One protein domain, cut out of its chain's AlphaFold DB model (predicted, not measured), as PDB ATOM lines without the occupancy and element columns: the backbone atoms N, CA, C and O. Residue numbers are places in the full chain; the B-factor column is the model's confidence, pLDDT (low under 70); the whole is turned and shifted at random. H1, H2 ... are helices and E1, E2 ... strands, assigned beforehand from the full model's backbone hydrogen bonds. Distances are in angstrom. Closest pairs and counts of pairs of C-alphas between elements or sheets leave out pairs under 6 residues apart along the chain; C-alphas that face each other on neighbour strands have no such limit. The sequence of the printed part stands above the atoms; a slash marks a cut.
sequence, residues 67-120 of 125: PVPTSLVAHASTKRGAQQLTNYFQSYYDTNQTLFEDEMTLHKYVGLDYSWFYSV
ATOM      1  N   PRO A  67      23.732   6.522  18.786       91.94
ATOM      2  CA  PRO A  67      23.074   5.718  17.770       91.94
ATOM      3  C   PRO A  67      22.365   6.622  16.761       91.94
ATOM      4  O   PRO A  67      21.812   7.651  17.124       91.94
ATOM      5  N   VAL A  68      22.294   6.202  15.506       90.25
ATOM      6  CA  VAL A  68      21.466   6.813  14.462       90.25
ATOM      7  C   VAL A  68      20.777   5.678  13.709       90.25
ATOM      8  O   VAL A  68      21.459   4.722  13.330       90.25
ATOM      9  N   PRO A  69      19.455   5.745  13.467       90.81
ATOM     10  CA  PRO A  69      18.763   4.756  12.648       90.81
ATOM     11  C   PRO A  69      19.474   4.565  11.309       90.81
ATOM     12  O   PRO A  69      19.736   5.540  10.602       90.81
ATOM     13  N   THR A  70      19.785   3.320  10.941       89.31
ATOM     14  CA  THR A  70      20.584   3.022   9.739       89.31
ATOM     15  C   THR A  70      19.938   3.571   8.458       89.31
ATOM     16  O   THR A  70      20.641   3.998   7.542       89.31
ATOM     17  N   SER A  71      18.607   3.686   8.420       85.81
ATOM     18  CA  SER A  71      17.859   4.329   7.330       85.81
ATOM     19  C   SER A  71      18.238   5.797   7.083       85.81
ATOM     20  O   SER A  71      18.157   6.264   5.950       85.81
ATOM     21  N   LEU A  72      18.696   6.523   8.108       82.31
ATOM     22  CA  LEU A  72      19.117   7.926   8.004       82.31
ATOM     23  C   LEU A  72      20.592   8.075   7.595       82.31
ATOM     24  O   LEU A  72      21.025   9.149   7.179       82.31
ATOM     25  N   VAL A  73      21.374   6.996   7.674       80.75
ATOM     26  CA  VAL A  73      22.834   7.012   7.472       80.75
ATOM     27  C   VAL A  73      23.217   7.044   5.995       80.75
ATOM     28  O   VAL A  73      24.276   7.570   5.655       80.75
ATOM     29  N   ALA A  74      22.366   6.537   5.098       72.69
ATOM     30  CA  ALA A  74      22.640   6.486   3.657       72.69
ATOM     31  C   ALA A  74      22.935   7.869   3.040       72.69
ATOM     32  O   ALA A  74      23.623   7.962   2.025       72.69
ATOM     33  N   HIS A  75      22.459   8.947   3.668       68.94
ATOM     34  CA  HIS A  75      22.631  10.317   3.187       68.94
ATOM     35  C   HIS A  75      23.693  11.118   3.948       68.94
ATOM     36  O   HIS A  75      23.941  12.269   3.585       68.94
ATOM     37  N   ALA A  76      24.339  10.521   4.957       69.69
ATOM     38  CA  ALA A  76      25.262  11.174   5.891       69.69
ATOM     39  C   ALA A  76      26.426  11.928   5.225       69.69
ATOM     40  O   ALA A  76      26.890  12.925   5.763       69.69
ATOM     41  N   SER A  77      26.882  11.477   4.054       69.12
ATOM     42  CA  SER A  77      27.983  12.087   3.293       69.12
ATOM     43  C   SER A  77      27.590  13.350   2.515       69.12
ATOM     44  O   SER A  77      28.445  14.009   1.931       69.12
ATOM     45  N   THR A  78      26.305  13.705   2.485       74.38
ATOM     46  CA  THR A  78      25.825  14.946   1.864       74.38
ATOM     47  C   THR A  78      25.744  16.068   2.897       74.38
ATOM     48  O   THR A  78      25.517  15.809   4.076       74.38
ATOM     49  N   LYS A  79      25.813  17.337   2.466       73.56
ATOM     50  CA  LYS A  79      25.614  18.497   3.364       73.56
ATOM     51  C   LYS A  79      24.294  18.408   4.146       73.56
ATOM     52  O   LYS A  79      24.247  18.711   5.333       73.56
ATOM     53  N   ARG A  80      23.228  17.946   3.484       76.81
ATOM     54  CA  ARG A  80      21.914  17.732   4.105       76.81
ATOM     55  C   ARG A  80      21.945  16.602   5.137       76.81
ATOM     56  O   ARG A  80      21.362  16.757   6.203       76.81
ATOM     57  N   GLY A  81      22.626  15.497   4.846       78.25
ATOM     58  CA  GLY A  81      22.780  14.395   5.796       78.25
ATOM     59  C   GLY A  81      23.647  14.754   6.996       78.25
ATOM     60  O   GLY A  81      23.291  14.397   8.111       78.25
ATOM     61  N   ALA A  82      24.716  15.529   6.805       77.81
ATOM     62  CA  ALA A  82      25.509  16.069   7.908       77.81
ATOM     63  C   ALA A  82      24.653  16.957   8.831       77.81
ATOM     64  O   ALA A  82      24.693  16.823  10.054       77.81
ATOM     65  N   GLN A  83      23.792  17.803   8.261       82.12
ATOM     66  CA  GLN A  83      22.854  18.603   9.052       82.12
ATOM     67  C   GLN A  83      21.826  17.729   9.790       82.12
ATOM     68  O   GLN A  83      21.548  17.961  10.962       82.12
ATOM     69  N   GLN A  84      21.294  16.688   9.144       82.94
ATOM     70  CA  GLN A  84      20.387  15.735   9.794       82.94
ATOM     71  C   GLN A  84      21.061  14.985  10.948       82.94
ATOM     72  O   GLN A  84      20.442  14.816  11.996       82.94
ATOM     73  N   LEU A  85      22.323  14.580  10.783       82.94
ATOM     74  CA  LEU A  85      23.115  13.961  11.845       82.94
ATOM     75  C   LEU A  85      23.347  14.921  13.013       82.94
ATOM     76  O   LEU A  85      23.183  14.515  14.160       82.94
ATOM     77  N   THR A  86      23.657  16.190  12.728       84.69
ATOM     78  CA  THR A  86      23.796  17.246  13.749       84.69
ATOM     79  C   THR A  86      22.517  17.394  14.557       84.69
ATOM     80  O   THR A  86      22.550  17.287  15.778       84.69
ATOM     81  N   ASN A  87      21.376  17.536  13.882       85.75
ATOM     82  CA  ASN A  87      20.082  17.668  14.548       85.75
ATOM     83  C   ASN A  87      19.746  16.428  15.390       85.75
ATOM     84  O   ASN A  87      19.187  16.542  16.480       85.75
ATOM     85  N   TYR A  88      20.084  15.234  14.891       86.38
ATOM     86  CA  TYR A  88      19.865  13.992  15.624       86.38
ATOM     87  C   TYR A  88      20.720  13.936  16.895       86.38
ATOM     88  O   TYR A  88      20.212  13.605  17.962       86.38
ATOM     89  N   PHE A  89      22.001  14.288  16.800       86.81
ATOM     90  CA  PHE A  89      22.912  14.348  17.942       86.81
ATOM     91  C   PHE A  89      22.452  15.350  19.001       86.81
ATOM     92  O   PHE A  89      22.372  15.000  20.179       86.81
ATOM     93  N   GLN A  90      22.085  16.556  18.570       87.06
ATOM     94  CA  GLN A  90      21.562  17.609  19.437       87.06
ATOM     95  C   GLN A  90      20.317  17.140  20.194       87.06
ATOM     96  O   GLN A  90      20.244  17.278  21.412       87.06
ATOM     97  N   SER A  91      19.386  16.484  19.493       86.25
ATOM     98  CA  SER A  91      18.190  15.885  20.092       86.25
ATOM     99  C   SER A  91      18.519  14.746  21.067       86.25
ATOM    100  O   SER A  91      17.974  14.684  22.167       86.25
ATOM    101  N   TYR A  92      19.444  13.853  20.702       84.75
ATOM    102  CA  TYR A  92      19.811  12.697  21.524       84.75
ATOM    103  C   TYR A  92      20.476  13.097  22.850       84.75
ATOM    104  O   TYR A  92      20.190  12.503  23.894       84.75
ATOM    105  N   TYR A  93      21.356  14.100  22.825       83.81
ATOM    106  CA  TYR A  93      22.052  14.570  24.022       83.81
ATOM    107  C   TYR A  93      21.340  15.700  24.762       83.81
ATOM    108  O   TYR A  93      21.634  15.885  25.944       83.81
ATOM    109  N   ASP A  94      20.362  16.357  24.132       85.50
ATOM    110  CA  ASP A  94      19.746  17.600  24.609       85.50
ATOM    111  C   ASP A  94      20.795  18.725  24.709       85.50
ATOM    112  O   ASP A  94      21.106  19.239  25.781       85.50
ATOM    113  N   THR A  95      21.435  19.026  23.572       83.75
ATOM    114  CA  THR A  95      22.534  20.001  23.443       83.75
ATOM    115  C   THR A  95      22.382  20.842  22.177       83.75
ATOM    116  O   THR A  95      21.749  20.413  21.217       83.75
ATOM    117  N   ASN A  96      23.020  22.014  22.150       83.38
ATOM    118  CA  ASN A  96      23.138  22.866  20.959       83.38
ATOM    119  C   ASN A  96      24.521  22.769  20.295       83.38
ATOM    120  O   ASN A  96      24.788  23.492  19.340       83.38
ATOM    121  N   GLN A  97      25.403  21.899  20.800       79.75
ATOM    122  CA  GLN A  97      26.726  21.676  20.219       79.75
ATOM    123  C   GLN A  97      26.618  21.155  18.784       79.75
ATOM    124  O   GLN A  97      25.740  20.347  18.457       79.75
ATOM    125  N   THR A  98      27.527  21.602  17.927       74.94
ATOM    126  CA  THR A  98      27.602  21.152  16.539       74.94
ATOM    127  C   THR A  98      28.573  19.975  16.443       74.94
ATOM    128  O   THR A  98      29.700  20.056  16.916       74.94
ATOM    129  N   LEU A  99      28.172  18.885  15.777       69.38
ATOM    130  CA  LEU A  99      29.004  17.678  15.593       69.38
ATOM    131  C   LEU A  99      30.321  17.915  14.827       69.38
ATOM    132  O   LEU A  99      31.168  17.027  14.789       69.38
ATOM    133  N   PHE A 100      30.452  19.060  14.155       63.81
ATOM    134  CA  PHE A 100      31.463  19.317  13.127       63.81
ATOM    135  C   PHE A 100      32.255  20.606  13.368       63.81
ATOM    136  O   PHE A 100      32.812  21.144  12.414       63.81
ATOM    137  N   GLU A 101      32.243  21.147  14.590       53.94
ATOM    138  CA  GLU A 101      32.823  22.473  14.830       53.94
ATOM    139  C   GLU A 101      34.355  22.500  14.793       53.94
ATOM    140  O   GLU A 101      34.870  23.491  14.303       53.94
ATOM    141  N   ASP A 102      35.072  21.421  15.132       50.81
ATOM    142  CA  ASP A 102      36.533  21.334  14.960       50.81
ATOM    143  C   ASP A 102      37.014  19.869  14.950       50.81
ATOM    144  O   ASP A 102      36.580  19.087  15.791       50.81
ATOM    145  N   GLU A 103      37.885  19.506  13.994       48.78
ATOM    146  CA  GLU A 103      38.840  18.363  13.919       48.78
ATOM    147  C   GLU A 103      38.456  16.939  14.414       48.78
ATOM    148  O   GLU A 103      39.264  16.011  14.316       48.78
ATOM    149  N   MET A 104      37.236  16.687  14.889       54.94
ATOM    150  CA  MET A 104      36.807  15.375  15.366       54.94
ATOM    151  C   MET A 104      36.535  14.445  14.185       54.94
ATOM    152  O   MET A 104      35.516  14.534  13.496       54.94
ATOM    153  N   THR A 105      37.439  13.489  13.977       67.12
ATOM    154  CA  THR A 105      37.185  12.365  13.074       67.12
ATOM    155  C   THR A 105      36.128  11.459  13.706       67.12
ATOM    156  O   THR A 105      36.401  10.698  14.633       67.12
ATOM    157  N   LEU A 106      34.891  11.555  13.216       76.94
ATOM    158  CA  LEU A 106      33.806  10.666  13.626       76.94
ATOM    159  C   LEU A 106      33.953   9.312  12.938       76.94
ATOM    160  O   LEU A 106      33.818   9.176  11.719       76.94
ATOM    161  N   HIS A 107      34.174   8.285  13.745       84.56
ATOM    162  CA  HIS A 107      34.137   6.904  13.310       84.56
ATOM    163  C   HIS A 107      32.698   6.400  13.272       84.56
ATOM    164  O   HIS A 107      31.814   6.901  13.972       84.56
ATOM    165  N   LYS A 108      32.468   5.375  12.448       88.00
ATOM    166  CA  LYS A 108      31.151   4.777  12.251       88.00
ATOM    167  C   LYS A 108      31.215   3.263  12.387       88.00
ATOM    168  O   LYS A 108      31.959   2.605  11.665       88.00
ATOM    169  N   TYR A 109      30.355   2.715  13.235       91.25
ATOM    170  CA  TYR A 109      30.014   1.299  13.258       91.25
ATOM    171  C   TYR A 109      28.622   1.104  12.651       91.25
ATOM    172  O   TYR A 109      27.675   1.773  13.055       91.25
ATOM    173  N   VAL A 110      28.486   0.200  11.681       91.69
ATOM    174  CA  VAL A 110      27.213  -0.042  10.984       91.69
ATOM    175  C   VAL A 110      26.542  -1.283  11.564       91.69
ATOM    176  O   VAL A 110      27.010  -2.399  11.344       91.69
ATOM    177  N   GLY A 111      25.449  -1.078  12.299       93.25
ATOM    178  CA  GLY A 111      24.529  -2.137  12.710       93.25
ATOM    179  C   GLY A 111      23.314  -2.223  11.785       93.25
ATOM    180  O   GLY A 111      23.112  -1.372  10.914       93.25
ATOM    181  N   LEU A 112      22.502  -3.265  11.973       94.25
ATOM    182  CA  LEU A 112      21.303  -3.499  11.162       94.25
ATOM    183  C   LEU A 112      20.233  -2.420  11.389       94.25
ATOM    184  O   LEU A 112      19.828  -1.767  10.428       94.25
ATOM    185  N   ASP A 113      19.845  -2.180  12.642       94.38
ATOM    186  CA  ASP A 113      18.807  -1.199  12.986       94.38
ATOM    187  C   ASP A 113      19.406   0.191  13.230       94.38
ATOM    188  O   ASP A 113      18.875   1.209  12.775       94.38
ATOM    189  N   TYR A 114      20.550   0.231  13.919       93.81
ATOM    190  CA  TYR A 114      21.248   1.466  14.265       93.81
ATOM    191  C   TYR A 114      22.721   1.405  13.876       93.81
ATOM    192  O   TYR A 114      23.426   0.429  14.137       93.81
ATOM    193  N   SER A 115      23.216   2.503  13.321       92.50
ATOM    194  CA  SER A 115      24.644   2.761  13.194       92.50
ATOM    195  C   SER A 115      25.100   3.667  14.326       92.50
ATOM    196  O   SER A 115      24.385   4.582  14.722       92.50
ATOM    197  N   TRP A 116      26.299   3.432  14.836       91.88
ATOM    198  CA  TRP A 116      26.881   4.226  15.906       91.88
ATOM    199  C   TRP A 116      27.956   5.141  15.357       91.88
ATOM    200  O   TRP A 116      28.861   4.683  14.660       91.88
ATOM    201  N   PHE A 117      27.859   6.414  15.713       88.69
ATOM    202  CA  PHE A 117      28.899   7.404  15.487       88.69
ATOM    203  C   PHE A 117      29.624   7.649  16.800       88.69
ATOM    204  O   PHE A 117      28.991   7.734  17.853       88.69
ATOM    205  N   TYR A 118      30.947   7.713  16.747       85.94
ATOM    206  CA  TYR A 118      31.773   7.890  17.933       85.94
ATOM    207  C   TYR A 118      33.071   8.604  17.582       85.94
ATOM    208  O   TYR A 118      33.615   8.426  16.492       85.94
ATOM    209  N   SER A 119      33.573   9.396  18.518       78.44
ATOM    210  CA  SER A 119      34.938   9.894  18.483       78.44
ATOM    211  C   SER A 119      35.867   8.871  19.124       78.44
ATOM    212  O   SER A 119      35.503   8.172  20.072       78.44
ATOM    213  N   VAL A 120      37.073   8.765  18.584       69.56
ATOM    214  CA  VAL A 120      38.200   8.213  19.333       69.56
ATOM    215  C   VAL A 120      38.906   9.434  19.918       69.56
ATOM    216  O   VAL A 120      39.086  10.407  19.181       69.56
TER     217      VAL A 120
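Overview. This is residues 67 to 120 of the 125 residues of an uncharacterized protein of Salibacterium qingdaonense (UniProt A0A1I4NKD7). The hairpin of E2 and E3, widened by short E1, makes a small sheet; long helix H2 lies near its E1 edge, H1 follows E1, and loop 94 to 105 swings back to E2. The printed part has 54 residues, with two named helices and three named strands ordered E1, H1, H2, E2, E3, class mixed. The antiparallel sheet runs E1, E3, E2. The whole is compact, radius of gyration of the C-alphas 10.6 A, spanning 28 by 22 by 21 A.

Arrangement. E3, residues 114 to 119, is antiparallel to E2, residues 106 to 110, its hairpin partner; N 109 and O 116 are within hydrogen-bond range at 2.9 A. E3 is also antiparallel to E1, residues 67 to 69, with N 68 and O 115 at 2.8 A. H2, residues 79 to 93, only grazes the sheet; its closest C-alphas to E1 are Tyr 88 and Val 68, 7.4 A. H1, residues 70 to 73, also only grazes it, and is close but not clearly touching H2, closest C-alphas Val 73 and Gly 81, 7.6 A. E1, H1, H2 and E2 form a split strand-helix-strand unit, two same-way strands with E3 between, its crossover right-handed. In H2 every O i to N i+4 pair is within range; H1 is too short for one.

Along the chain. E1 begins at C-alpha 67 (23.074, 5.718, 17.770); H2 measures 21.3 A, E2 12.8 A, and E3 16.6 A, ending at C-alpha 119 (34.938, 9.894, 18.483).

Size, cuts and confidence. The farthest C-alphas, Asp 102 and Leu 112, are 29.4 A apart. The printed part has no cut; the link H2 to E2 is long. Residues 75 to 77, 99 to 105 and 120 have pLDDT under 70.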